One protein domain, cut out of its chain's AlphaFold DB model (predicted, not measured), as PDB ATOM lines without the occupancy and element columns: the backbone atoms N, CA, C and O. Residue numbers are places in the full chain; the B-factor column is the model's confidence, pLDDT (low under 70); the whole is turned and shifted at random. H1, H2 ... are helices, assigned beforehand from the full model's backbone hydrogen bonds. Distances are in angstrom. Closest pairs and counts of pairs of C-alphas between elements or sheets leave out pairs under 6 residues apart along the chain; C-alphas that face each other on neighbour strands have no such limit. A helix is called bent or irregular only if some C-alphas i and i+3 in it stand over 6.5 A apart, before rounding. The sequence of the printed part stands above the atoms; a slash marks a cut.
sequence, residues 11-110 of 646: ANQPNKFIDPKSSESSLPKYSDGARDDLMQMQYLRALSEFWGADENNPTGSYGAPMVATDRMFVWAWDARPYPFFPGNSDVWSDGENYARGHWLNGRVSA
ATOM      1  N   ALA A  11      42.549  29.398   5.429       95.81
ATOM      2  CA  ALA A  11      43.756  29.493   6.249       95.81
ATOM      3  C   ALA A  11      44.153  30.932   6.650       95.81
ATOM      4  O   ALA A  11      44.881  31.100   7.627       95.81
ATOM      5  N   ASN A  12      43.672  31.978   5.959       96.12
ATOM      6  CA  ASN A  12      43.976  33.373   6.316       96.12
ATOM      7  C   ASN A  12      43.380  33.767   7.672       96.12
ATOM      8  O   ASN A  12      43.930  34.618   8.374       96.12
ATOM      9  N   GLN A  13      42.231  33.182   8.021       95.12
ATOM     10  CA  GLN A  13      41.587  33.325   9.324       95.12
ATOM     11  C   GLN A  13      40.917  31.996   9.695       95.12
ATOM     12  O   GLN A  13      39.705  31.860   9.527       95.12
ATOM     13  N   PRO A  14      41.683  31.019  10.219       93.69
ATOM     14  CA  PRO A  14      41.196  29.653  10.434       93.69
ATOM     15  C   PRO A  14      39.979  29.561  11.367       93.69
ATOM     16  O   PRO A  14      39.215  28.603  11.304       93.69
ATOM     17  N   ASN A  15      39.768  30.575  12.211       90.25
ATOM     18  CA  ASN A  15      38.647  30.668  13.142       90.25
ATOM     19  C   ASN A  15      37.325  31.153  12.513       90.25
ATOM     20  O   ASN A  15      36.313  31.176  13.210       90.25
ATOM     21  N   LYS A  16      37.318  31.605  11.252       91.19
ATOM     22  CA  LYS A  16      36.120  32.139  10.585       91.19
ATOM     23  C   LYS A  16      35.376  31.061   9.792       91.19
ATOM     24  O   LYS A  16      35.989  30.173   9.209       91.19
ATOM     25  N   PHE A  17      34.048  31.159   9.792       84.62
ATOM     26  CA  PHE A  17      33.118  30.287   9.071       84.62
ATOM     27  C   PHE A  17      31.853  31.062   8.691       84.62
ATOM     28  O   PHE A  17      31.584  32.135   9.240       84.62
ATOM     29  N   ILE A  18      31.084  30.511   7.750       85.94
ATOM     30  CA  ILE A  18      29.767  31.028   7.373       85.94
ATOM     31  C   ILE A  18      28.707  30.227   8.120       85.94
ATOM     32  O   ILE A  18      28.573  29.025   7.911       85.94
ATOM     33  N   ASP A  19      27.942  30.913   8.959       84.56
ATOM     34  CA  ASP A  19      26.712  30.392   9.551       84.56
ATOM     35  C   ASP A  19      25.703  31.542   9.664       84.56
ATOM     36  O   ASP A  19      25.923  32.461  10.456       84.56
ATOM     37  N   PRO A  20      24.599  31.543   8.895       77.81
ATOM     38  CA  PRO A  20      23.585  32.597   8.966       77.81
ATOM     39  C   PRO A  20      23.003  32.812  10.373       77.81
ATOM     40  O   PRO A  20      22.458  33.879  10.652       77.81
ATOM     41  N   LYS A  21      23.113  31.815  11.260       80.56
ATOM     42  CA  LYS A  21      22.595  31.855  12.634       80.56
ATOM     43  C   LYS A  21      23.601  32.431  13.642       80.56
ATOM     44  O   LYS A  21      23.230  32.669  14.790       80.56
ATOM     45  N   SER A  22      24.852  32.668  13.240       81.62
ATOM     46  CA  SER A  22      25.929  33.127  14.121       81.62
ATOM     47  C   SER A  22      26.260  34.605  13.913       81.62
ATOM     48  O   SER A  22      26.485  35.057  12.792       81.62
ATOM     49  N   SER A  23      26.397  35.358  15.008       78.25
ATOM     50  CA  SER A  23      26.890  36.745  14.978       78.25
ATOM     51  C   SER A  23      28.372  36.862  14.600       78.25
ATOM     52  O   SER A  23      28.835  37.952  14.283       78.25
ATOM     53  N   GLU A  24      29.121  35.755  14.632       77.81
ATOM     54  CA  GLU A  24      30.542  35.689  14.257       77.81
ATOM     55  C   GLU A  24      30.770  35.310  12.785       77.81
ATOM     56  O   GLU A  24      31.922  35.206  12.341       77.81
ATOM     57  N   SER A  25      29.679  35.129  12.032       86.75
ATOM     58  CA  SER A  25      29.675  34.753  10.621       86.75
ATOM     59  C   SER A  25      30.330  35.824   9.755       86.75
ATOM     60  O   SER A  25      29.840  36.948   9.627       86.75
ATOM     61  N   SER A  26      31.472  35.486   9.165       90.50
ATOM     62  CA  SER A  26      32.194  36.379   8.261       90.50
ATOM     63  C   SER A  26      33.156  35.588   7.389       90.50
ATOM     64  O   SER A  26      33.733  34.603   7.847       90.50
ATOM     65  N   LEU A  27      33.406  36.075   6.177       92.81
ATOM     66  CA  LEU A  27      34.431  35.514   5.306       92.81
ATOM     67  C   LEU A  27      35.842  35.720   5.884       92.81
ATOM     68  O   LEU A  27      36.109  36.769   6.484       92.81
ATOM     69  N   PRO A  28      36.769  34.770   5.672       94.44
ATOM     70  CA  PRO A  28      38.186  35.011   5.900       94.44
ATOM     71  C   PRO A  28      38.694  36.200   5.071       94.44
ATOM     72  O   PRO A  28      38.195  36.489   3.982       94.44
ATOM     73  N   LYS A  29      39.736  36.880   5.556       94.06
ATOM     74  CA  LYS A  29      40.380  37.988   4.831       94.06
ATOM     75  C   LYS A  29      40.711  37.609   3.383       94.06
ATOM     76  O   LYS A  29      41.437  36.645   3.143       94.06
ATOM     77  N   TYR A  30      40.241  38.440   2.451       94.19
ATOM     78  CA  TYR A  30      40.444  38.317   1.000       94.19
ATOM     79  C   TYR A  30      39.798  37.089   0.343       94.19
ATOM     80  O   TYR A  30      40.062  36.844  -0.836       94.19
ATOM     81  N   SER A  31      38.994  36.322   1.085       92.69
ATOM     82  CA  SER A  31      38.203  35.215   0.548       92.69
ATOM     83  C   SER A  31      37.106  35.742  -0.374       92.69
ATOM     84  O   SER A  31      36.485  36.764  -0.069       92.69
ATOM     85  N   ASP A  32      36.858  35.048  -1.480       90.12
ATOM     86  CA  ASP A  32      35.674  35.269  -2.323       90.12
ATOM     87  C   ASP A  32      34.444  34.461  -1.863       90.12
ATOM     88  O   ASP A  32      33.336  34.684  -2.346       90.12
ATOM     89  N   GLY A  33      34.620  33.581  -0.875       90.06
ATOM     90  CA  GLY A  33      33.560  32.789  -0.265       90.06
ATOM     91  C   GLY A  33      33.208  31.485  -0.984       90.06
ATOM     92  O   GLY A  33      32.274  30.805  -0.538       90.06
ATOM     93  N   ALA A  34      33.930  31.124  -2.049       90.00
ATOM     94  CA  ALA A  34      33.752  29.852  -2.743       90.00
ATOM     95  C   ALA A  34      34.147  28.662  -1.850       90.00
ATOM     96  O   ALA A  34      35.008  28.790  -0.976       90.00
ATOM     97  N   ARG A  35      33.521  27.498  -2.060       91.69
ATOM     98  CA  ARG A  35      33.924  26.240  -1.411       91.69
ATOM     99  C   ARG A  35      35.337  25.859  -1.853       91.69
ATOM    100  O   ARG A  35      35.632  25.855  -3.044       91.69
ATOM    101  N   ASP A  36      36.186  25.501  -0.895       92.75
ATOM    102  CA  ASP A  36      37.553  25.046  -1.160       92.75
ATOM    103  C   ASP A  36      37.980  23.968  -0.152       92.75
ATOM    104  O   ASP A  36      38.572  24.232   0.900       92.75
ATOM    105  N   ASP A  37      37.659  22.717  -0.479       94.19
ATOM    106  CA  ASP A  37      38.053  21.551   0.317       94.19
ATOM    107  C   ASP A  37      39.583  21.315   0.245       94.19
ATOM    108  O   ASP A  37      40.179  20.776   1.183       94.19
ATOM    109  N   LEU A  38      40.248  21.753  -0.837       94.75
ATOM    110  CA  LEU A  38      41.702  21.640  -0.983       94.75
ATOM    111  C   LEU A  38      42.423  22.566   0.000       94.75
ATOM    112  O   LEU A  38      43.405  22.139   0.605       94.75
ATOM    113  N   MET A  39      41.941  23.792   0.213       95.31
ATOM    114  CA  MET A  39      42.478  24.710   1.225       95.31
ATOM    115  C   MET A  39      42.482  24.072   2.615       95.31
ATOM    116  O   MET A  39      43.494  24.131   3.315       95.31
ATOM    117  N   GLN A  40      41.387  23.404   2.995       95.19
ATOM    118  CA  GLN A  40      41.308  22.685   4.267       95.19
ATOM    119  C   GLN A  40      42.329  21.541   4.334       95.19
ATOM    120  O   GLN A  40      43.060  21.428   5.321       95.19
ATOM    121  N   MET A  41      42.441  20.733   3.275       95.56
ATOM    122  CA  MET A  41      43.456  19.678   3.185       95.56
ATOM    123  C   MET A  41      44.878  20.246   3.318       95.56
ATOM    124  O   MET A  41      45.680  19.717   4.087       95.56
ATOM    125  N   GLN A  42      45.198  21.326   2.604       95.19
ATOM    126  CA  GLN A  42      46.530  21.936   2.614       95.19
ATOM    127  C   GLN A  42      46.861  22.584   3.957       95.19
ATOM    128  O   GLN A  42      47.989  22.456   4.420       95.19
ATOM    129  N   TYR A  43      45.895  23.218   4.621       95.69
ATOM    130  CA  TYR A  43      46.075  23.752   5.970       95.69
ATOM    131  C   TYR A  43      46.472  22.652   6.964       95.69
ATOM    132  O   TYR A  43      47.432  22.808   7.722       95.69
ATOM    133  N   LEU A  44      45.761  21.520   6.936       94.12
ATOM    134  CA  LEU A  44      46.042  20.398   7.831       94.12
ATOM    135  C   LEU A  44      47.393  19.753   7.527       94.12
ATOM    136  O   LEU A  44      48.139  19.464   8.461       94.12
ATOM    137  N   ARG A  45      47.726  19.588   6.243       93.25
ATOM    138  CA  ARG A  45      49.037  19.088   5.810       93.25
ATOM    139  C   ARG A  45      50.169  20.016   6.217       93.25
ATOM    140  O   ARG A  45      51.143  19.554   6.789       93.25
ATOM    141  N   ALA A  46      50.028  21.319   5.987       94.44
ATOM    142  CA  ALA A  46      51.046  22.293   6.356       94.44
ATOM    143  C   ALA A  46      51.329  22.261   7.863       94.44
ATOM    144  O   ALA A  46      52.487  22.279   8.267       94.44
ATOM    145  N   LEU A  47      50.293  22.165   8.701       94.00
ATOM    146  CA  LEU A  47      50.471  22.057  10.149       94.00
ATOM    147  C   LEU A  47      51.096  20.731  10.581       94.00
ATOM    148  O   LEU A  47      51.993  20.744  11.424       94.00
ATOM    149  N   SER A  48      50.621  19.604  10.050       92.12
ATOM    150  CA  SER A  48      51.135  18.290  10.442       92.12
ATOM    151  C   SER A  48      52.571  18.074   9.966       92.12
ATOM    152  O   SER A  48      53.392  17.591  10.741       92.12
ATOM    153  N   GLU A  49      52.896  18.479   8.737       93.56
ATOM    154  CA  GLU A  49      54.242  18.391   8.165       93.56
ATOM    155  C   GLU A  49      55.202  19.357   8.879       93.56
ATOM    156  O   GLU A  49      56.304  18.956   9.248       93.56
ATOM    157  N   PHE A  50      54.785  20.602   9.155       95.12
ATOM    158  CA  PHE A  50      55.635  21.574   9.851       95.12
ATOM    159  C   PHE A  50      55.962  21.126  11.277       95.12
ATOM    160  O   PHE A  50      57.137  21.038  11.617       95.12
ATOM    161  N   TRP A  51      54.958  20.813  12.105       94.00
ATOM    162  CA  TRP A  51      55.180  20.418  13.505       94.00
ATOM    163  C   TRP A  51      55.682  18.979  13.672       94.00
ATOM    164  O   TRP A  51      56.167  18.625  14.748       94.00
ATOM    165  N   GLY A  52      55.549  18.149  12.636       92.31
ATOM    166  CA  GLY A  52      56.097  16.795  12.590       92.31
ATOM    167  C   GLY A  52      57.600  16.745  12.316       92.31
ATOM    168  O   GLY A  52      58.214  15.717  12.582       92.31
ATOM    169  N   ALA A  53      58.192  17.829  11.807       93.94
ATOM    170  CA  ALA A  53      59.635  17.946  11.629       93.94
ATOM    171  C   ALA A  53      60.307  18.389  12.939       93.94
ATOM    172  O   ALA A  53      59.961  19.433  13.503       93.94
ATOM    173  N   ASP A  54      61.292  17.617  13.404       90.38
ATOM    174  CA  ASP A  54      61.993  17.865  14.670       90.38
ATOM    175  C   ASP A  54      62.652  19.254  14.705       90.38
ATOM    176  O   ASP A  54      62.676  19.905  15.752       90.38
ATOM    177  N   GLU A  55      63.129  19.762  13.561       94.50
ATOM    178  CA  GLU A  55      63.761  21.085  13.478       94.50
ATOM    179  C   GLU A  55      62.787  22.234  13.788       94.50
ATOM    180  O   GLU A  55      63.206  23.303  14.235       94.50
ATOM    181  N   ASN A  56      61.488  22.013  13.577       94.69
ATOM    182  CA  ASN A  56      60.432  23.003  13.784       94.69
ATOM    183  C   ASN A  56      59.709  22.836  15.130       94.69
ATOM    184  O   ASN A  56      58.984  23.743  15.545       94.69
ATOM    185  N   ASN A  57      59.889  21.707  15.822       93.88
ATOM    186  CA  ASN A  57      59.201  21.381  17.071       93.88
ATOM    187  C   ASN A  57      60.200  21.221  18.235       93.88
ATOM    188  O   ASN A  57      60.488  20.107  18.679       93.88
ATOM    189  N   PRO A  58      60.754  22.338  18.745       93.69
ATOM    190  CA  PRO A  58      61.827  22.300  19.729       93.69
ATOM    191  C   PRO A  58      61.399  21.601  21.024       93.69
ATOM    192  O   PRO A  58      60.250  21.683  21.455       93.69
ATOM    193  N   THR A  59      62.355  20.958  21.694       93.12
ATOM    194  CA  THR A  59      62.125  20.357  23.014       93.12
ATOM    195  C   THR A  59      62.058  21.446  24.086       93.12
ATOM    196  O   THR A  59      62.991  22.235  24.247       93.12
ATOM    197  N   GLY A  60      60.953  21.486  24.832       87.94
ATOM    198  CA  GLY A  60      60.758  22.420  25.938       87.94
ATOM    199  C   GLY A  60      61.585  22.063  27.179       87.94
ATOM    200  O   GLY A  60      62.126  20.965  27.307       87.94
ATOM    201  N   SER A  61      61.625  22.968  28.162       91.75
ATOM    202  CA  SER A  61      62.341  22.772  29.440       91.75
ATOM    203  C   SER A  61      61.853  21.576  30.272       91.75
ATOM    204  O   SER A  61      62.536  21.147  31.198       91.75
ATOM    205  N   TYR A  62      60.686  21.029  29.936       90.06
ATOM    206  CA  TYR A  62      60.071  19.843  30.534       90.06
ATOM    207  C   TYR A  62      60.436  18.528  29.814       90.06
ATOM    208  O   TYR A  62      59.892  17.481  30.161       90.06
ATOM    209  N   GLY A  63      61.348  18.555  28.834       92.50
ATOM    210  CA  GLY A  63      61.932  17.356  28.218       92.50
ATOM    211  C   GLY A  63      61.078  16.669  27.147       92.50
ATOM    212  O   GLY A  63      61.348  15.521  26.815       92.50
ATOM    213  N   ALA A  64      60.062  17.348  26.610       90.19
ATOM    214  CA  ALA A  64      59.232  16.854  25.509       90.19
ATOM    215  C   ALA A  64      59.050  17.939  24.424       90.19
ATOM    216  O   ALA A  64      59.320  19.114  24.706       90.19
ATOM    217  N   PRO A  65      58.608  17.575  23.201       91.25
ATOM    218  CA  PRO A  65      58.352  18.542  22.135       91.25
ATOM    219  C   PRO A  65      57.391  19.659  22.568       91.25
ATOM    220  O   PRO A  65      56.509  19.457  23.412       91.25
ATOM    221  N   MET A  66      57.563  20.852  21.998       91.62
ATOM    222  CA  MET A  66      56.708  22.012  22.264       91.62
ATOM    223  C   MET A  66      55.246  21.732  21.894       91.62
ATOM    224  O   MET A  66      54.336  22.104  22.635       91.62
ATOM    225  N   VAL A  67      55.023  21.050  20.769       91.69
ATOM    226  CA  VAL A  67      53.705  20.627  20.289       91.69
ATOM    227  C   VAL A  67      53.624  19.103  20.306       91.69
ATOM    228  O   VAL A  67      54.395  18.423  19.634       91.69
ATOM    229  N   ALA A  68      52.658  18.561  21.048       90.50
ATOM    230  CA  ALA A  68      52.332  17.138  21.028       90.50
ATOM    231  C   ALA A  68      51.509  16.815  19.767       90.50
ATOM    232  O   ALA A  68      50.285  16.976  19.753       90.50
ATOM    233  N   THR A  69      52.184  16.427  18.684       90.31
ATOM    234  CA  THR A  69      51.568  16.161  17.370       90.31
ATOM    235  C   THR A  69      50.588  14.987  17.396       90.31
ATOM    236  O   THR A  69      49.582  15.011  16.689       90.31
ATOM    237  N   ASP A  70      50.801  14.018  18.287       89.38
ATOM    238  CA  ASP A  70      49.887  12.906  18.583       89.38
ATOM    239  C   ASP A  70      48.572  13.349  19.259       89.38
ATOM    240  O   ASP A  70      47.625  12.570  19.360       89.38
ATOM    241  N   ARG A  71      48.492  14.609  19.709       90.00
ATOM    242  CA  ARG A  71      47.321  15.221  20.361       90.00
ATOM    243  C   ARG A  71      46.781  16.434  19.600       90.00
ATOM    244  O   ARG A  71      46.149  17.322  20.182       90.00
ATOM    245  N   MET A  72      47.001  16.484  18.290       90.56
ATOM    246  CA  MET A  72      46.367  17.464  17.411       90.56
ATOM    247  C   MET A  72      44.964  16.999  17.014       90.56
ATOM    248  O   MET A  72      44.782  16.215  16.090       90.56
ATOM    249  N   PHE A  73      43.953  17.508  17.716       91.12
ATOM    250  CA  PHE A  73      42.547  17.271  17.382       91.12
ATOM    251  C   PHE A  73      42.082  18.241  16.296       91.12
ATOM    252  O   PHE A  73      42.257  19.455  16.447       91.12
ATOM    253  N   VAL A  74      41.505  17.708  15.217       91.00
ATOM    254  CA  VAL A  74      41.034  18.515  14.090       91.00
ATOM    255  C   VAL A  74      39.559  18.861  14.247       91.00
ATOM    256  O   VAL A  74      38.697  17.983  14.303       91.00
ATOM    257  N   TRP A  75      39.275  20.156  14.282       89.19
ATOM    258  CA  TRP A  75      37.928  20.701  14.251       89.19
ATOM    259  C   TRP A  75      37.421  20.758  12.798       89.19
ATOM    260  O   TRP A  75      38.131  21.267  11.932       89.19
ATOM    261  N   ALA A  76      36.222  20.287  12.451       87.81
ATOM    262  CA  ALA A  76      35.170  19.704  13.291       87.81
ATOM    263  C   ALA A  76      34.821  18.291  12.800       87.81
ATOM    264  O   ALA A  76      33.857  18.115  12.065       87.81
ATOM    265  N   TRP A  77      35.602  17.265  13.141       86.06
ATOM    266  CA  TRP A  77      35.168  15.891  12.855       86.06
ATOM    267  C   TRP A  77      34.203  15.390  13.939       86.06
ATOM    268  O   TRP A  77      34.511  15.487  15.127       86.06
ATOM    269  N   ASP A  78      33.058  14.833  13.540       86.50
ATOM    270  CA  ASP A  78      32.104  14.189  14.451       86.50
ATOM    271  C   ASP A  78      31.575  12.852  13.902       86.50
ATOM    272  O   ASP A  78      31.919  12.430  12.801       86.50
ATOM    273  N   ALA A  79      30.740  12.166  14.687       89.50
ATOM    274  CA  ALA A  79      30.279  10.811  14.385       89.50
ATOM    275  C   ALA A  79      29.159  10.722  13.328       89.50
ATOM    276  O   ALA A  79      28.688   9.617  13.046       89.50
ATOM    277  N   ARG A  80      28.683  11.840  12.762       91.31
ATOM    278  CA  ARG A  80      27.608  11.805  11.763       91.31
ATOM    279  C   ARG A  80      28.109  11.141  10.470       91.31
ATOM    280  O   ARG A  80      29.131  11.553   9.923       91.31
ATOM    281  N   PRO A  81      27.432  10.111   9.944       89.62
ATOM    282  CA  PRO A  81      27.928   9.393   8.776       89.62
ATOM    283  C   PRO A  81      27.756  10.230   7.505       89.62
ATOM    284  O   PRO A  81      26.677  10.751   7.256       89.62
ATOM    285  N   TYR A  82      28.793  10.316   6.678       88.00
ATOM    286  CA  TYR A  82      28.702  10.846   5.313       88.00
ATOM    287  C   TYR A  82      28.262   9.723   4.345       88.00
ATOM    288  O   TYR A  82      28.716   8.591   4.537       88.00
ATOM    289  N   PRO A  83      27.406   9.970   3.329       88.62
ATOM    290  CA  PRO A  83      26.864  11.265   2.906       88.62
ATOM    291  C   PRO A  83      25.570  11.663   3.618       88.62
ATOM    292  O   PRO A  83      25.028  12.728   3.325       88.62
ATOM    293  N   PHE A  84      25.063  10.835   4.548       88.50
ATOM    294  CA  PHE A  84      23.840  11.167   5.272       88.50
ATOM    295  C   PHE A  84      23.969  12.564   5.857       88.50
ATOM    296  O   PHE A  84      23.160  13.396   5.497       88.50
ATOM    297  N   PHE A  85      24.985  12.879   6.659       90.12
ATOM    298  CA  PHE A  85      25.344  14.268   6.919       90.12
ATOM    299  C   PHE A  85      26.243  14.765   5.779       90.12
ATOM    300  O   PHE A  85      27.287  14.147   5.543       90.12
ATOM    301  N   PRO A  86      25.883  15.859   5.082       90.38
ATOM    302  CA  PRO A  86      24.826  16.835   5.409       90.38
ATOM    303  C   PRO A  86      23.417  16.574   4.831       90.38
ATOM    304  O   PRO A  86      22.496  17.322   5.151       90.38
ATOM    305  N   GLY A  87      23.231  15.568   3.977       89.62
ATOM    306  CA  GLY A  87      22.001  15.308   3.217       89.62
ATOM    307  C   GLY A  87      20.693  14.934   3.948       89.62
ATOM    308  O   GLY A  87      19.641  15.040   3.323       89.62
ATOM    309  N   ASN A  88      20.662  14.495   5.214       88.38
ATOM    310  CA  ASN A  88      19.404  14.182   5.931       88.38
ATOM    311  C   ASN A  88      18.912  15.389   6.747       88.38
ATOM    312  O   ASN A  88      19.093  15.467   7.967       88.38
ATOM    313  N   SER A  89      18.283  16.339   6.057       83.81
ATOM    314  CA  SER A  89      17.762  17.580   6.646       83.81
ATOM    315  C   SER A  89      16.642  17.374   7.671       83.81
ATOM    316  O   SER A  89      16.384  18.268   8.473       83.81
ATOM    317  N   ASP A  90      15.988  16.211   7.673       83.12
ATOM    318  CA  ASP A  90      14.936  15.893   8.647       83.12
ATOM    319  C   ASP A  90      15.518  15.623  10.044       83.12
ATOM    320  O   ASP A  90      14.837  15.797  11.055       83.12
ATOM    321  N   VAL A  91      16.792  15.218  10.110       85.31
ATOM    322  CA  VAL A  91      17.512  14.941  11.363       85.31
ATOM    323  C   VAL A  91      18.437  16.099  11.750       85.31
ATOM    324  O   VAL A  91      18.595  16.384  12.939       85.31
ATOM    325  N   TRP A  92      19.050  16.778  10.774       85.75
ATOM    326  CA  TRP A  92      20.047  17.829  11.014       85.75
ATOM    327  C   TRP A  92      19.628  19.182  10.441       85.75
ATOM    328  O   TRP A  92      19.199  19.289   9.300       85.75
ATOM    329  N   SER A  93      19.827  20.247  11.222       84.06
ATOM    330  CA  SER A  93      19.415  21.617  10.860       84.06
ATOM    331  C   SER A  93      20.555  22.518  10.365       84.06
ATOM    332  O   SER A  93      20.346  23.707  10.104       84.06
ATOM    333  N   ASP A  94      21.770  21.974  10.303       87.12
ATOM    334  CA  ASP A  94      23.028  22.667  10.023       87.12
ATOM    335  C   ASP A  94      23.717  22.165   8.738       87.12
ATOM    336  O   ASP A  94      24.820  22.605   8.423       87.12
ATOM    337  N   GLY A  95      23.059  21.300   7.953       88.56
ATOM    338  CA  GLY A  95      23.614  20.727   6.720       88.56
ATOM    339  C   GLY A  95      24.031  21.763   5.666       88.56
ATOM    340  O   GLY A  95      25.048  21.585   5.000       88.56
ATOM    341  N   GLU A  96      23.330  22.897   5.564       88.25
ATOM    342  CA  GLU A  96      23.667  23.987   4.626       88.25
ATOM    343  C   GLU A  96      25.051  24.608   4.884       88.25
ATOM    344  O   GLU A  96      25.706  25.103   3.964       88.25
ATOM    345  N   ASN A  97      25.532  24.552   6.129       89.81
ATOM    346  CA  ASN A  97      26.834  25.099   6.497       89.81
ATOM    347  C   ASN A  97      27.986  24.170   6.071       89.81
ATOM    348  O   ASN A  97      29.147  24.578   6.129       89.81
ATOM    349  N   TYR A  98      27.709  22.937   5.620       91.81
ATOM    350  CA  TYR A  98      28.751  21.926   5.419       91.81
ATOM    351  C   TYR A  98      29.710  22.288   4.310       91.81
ATOM    352  O   TYR A  98      30.925  22.280   4.526       91.81
ATOM    353  N   ALA A  99      29.173  22.707   3.167       90.75
ATOM    354  CA  ALA A  99      29.953  23.025   1.983       90.75
ATOM    355  C   ALA A  99      31.081  24.034   2.259       90.75
ATOM    356  O   ALA A  99      32.140  23.921   1.662       90.75
ATOM    357  N   ARG A 100      30.899  24.964   3.209       91.88
ATOM    358  CA  ARG A 100      31.869  26.030   3.537       91.88
ATOM    359  C   ARG A 100      32.269  26.064   5.016       91.88
ATOM    360  O   ARG A 100      32.795  27.066   5.495       91.88
ATOM    361  N   GLY A 101      31.986  24.991   5.749       92.38
ATOM    362  CA  GLY A 101      32.261  24.854   7.178       92.38
ATOM    363  C   GLY A 101      33.535  24.061   7.469       92.38
ATOM    364  O   GLY A 101      34.236  23.610   6.562       92.38
ATOM    365  N   HIS A 102      33.820  23.867   8.757       93.62
ATOM    366  CA  HIS A 102      34.990  23.124   9.249       93.62
ATOM    367  C   HIS A 102      34.832  21.600   9.240       93.62
ATOM    368  O   HIS A 102      35.813  20.904   9.495       93.62
ATOM    369  N   TRP A 103      33.633  21.062   8.993       93.56
ATOM    370  CA  TRP A 103      33.418  19.616   9.091       93.56
ATOM    371  C   TRP A 103      34.298  18.829   8.126       93.56
ATOM    372  O   TRP A 103      34.584  19.260   7.009       93.56
ATOM    373  N   LEU A 104      34.728  17.662   8.594       92.62
ATOM    374  CA  LEU A 104      35.659  16.778   7.897       92.62
ATOM    375  C   LEU A 104      35.007  15.496   7.370       92.62
ATOM    376  O   LEU A 104      35.629  14.754   6.608       92.62
ATOM    377  N   ASN A 105      33.777  15.222   7.798       92.31
ATOM    378  CA  ASN A 105      32.968  14.082   7.386       92.31
ATOM    379  C   ASN A 105      32.950  14.022   5.848       92.31
ATOM    380  O   ASN A 105      32.741  15.040   5.207       92.31
ATOM    381  N   GLY A 106      33.278  12.873   5.252       90.88
ATOM    382  CA  GLY A 106      33.430  12.726   3.796       90.88
ATOM    383  C   GLY A 106      34.720  13.312   3.204       90.88
ATOM    384  O   GLY A 106      35.368  12.662   2.394       90.88
ATOM    385  N   ARG A 107      35.174  14.496   3.630       92.12
ATOM    386  CA  ARG A 107      36.378  15.152   3.070       92.12
ATOM    387  C   ARG A 107      37.685  14.421   3.367       92.12
ATOM    388  O   ARG A 107      38.611  14.466   2.561       92.12
ATOM    389  N   VAL A 108      37.766  13.741   4.510       89.94
ATOM    390  CA  VAL A 108      38.978  13.020   4.946       89.94
ATOM    391  C   VAL A 108      39.365  11.843   4.051       89.94
ATOM    392  O   VAL A 108      40.520  11.427   4.087       89.94
ATOM    393  N   SER A 109      38.438  11.297   3.258       90.75
ATOM    394  CA  SER A 109      38.742  10.204   2.325       90.75
ATOM    395  C   SER A 109      39.345  10.689   1.007       90.75
ATOM    396  O   SER A 109      39.870   9.877   0.245       90.75
ATOM    397  N   ALA A 110      39.302  11.995   0.731       94.44
ATOM    398  CA  ALA A 110      39.819  12.547  -0.509       94.44
ATOM    399  C   ALA A 110      41.355  12.480  -0.581       94.44
ATOM    400  O   ALA A 110      42.072  12.512   0.423       94.44
TER     401      ALA A 110
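What this domain is: This is residues 11 to 110 of the 646 residues of the protein "Host specificity protein" of Silicimonas sp (UniProt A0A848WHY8). With little regular structure, this is an elongated, loop-rich body: helix H1 runs along it, and short H2 and H3 sit at one end. Residues 11 to 36 loop out before H1; residues 53 to 83 turn beyond it and run back to H2. Of 100 printed residues, 26 are in three named helices, H1, H2, H3 in order, with no named strand: all helix. It is loose, radius of gyration of the C-alphas 16.4 A, spanning 51 by 32 by 25 A.

How they stand to each other: H1, residues 37 to 52, has every O i to N i+4 pair within hydrogen-bond range. H2, residues 84 to 87, too short for such a pair, is apart from H1. H3, residues 95 to 100, has 0 of 2, but 2 of 3 O i to N i+3 pairs. H2 and H3 touch, closest C-alphas Pro 86 and Gly 95, 4.3 A. H1 and H3 are only just apart, closest 8.3 A.

Where its parts are: H1, 22.3 A long, begins at C-alpha 37 (38.053, 21.551, 0.317). H2 measures 5.0 A. H3, 10.3 A, ends at C-alpha 100 (31.869, 26.030, 3.537); it is only just irregular, C-alphas 96 and 99 being 6.9 A apart.

The domain as a whole: The farthest C-alphas, Ser 61 and Asp 90, are 52.2 A apart. The printed part has no cut; H1 to H2 is a long link. No printed residue is under 70 in pLDDT.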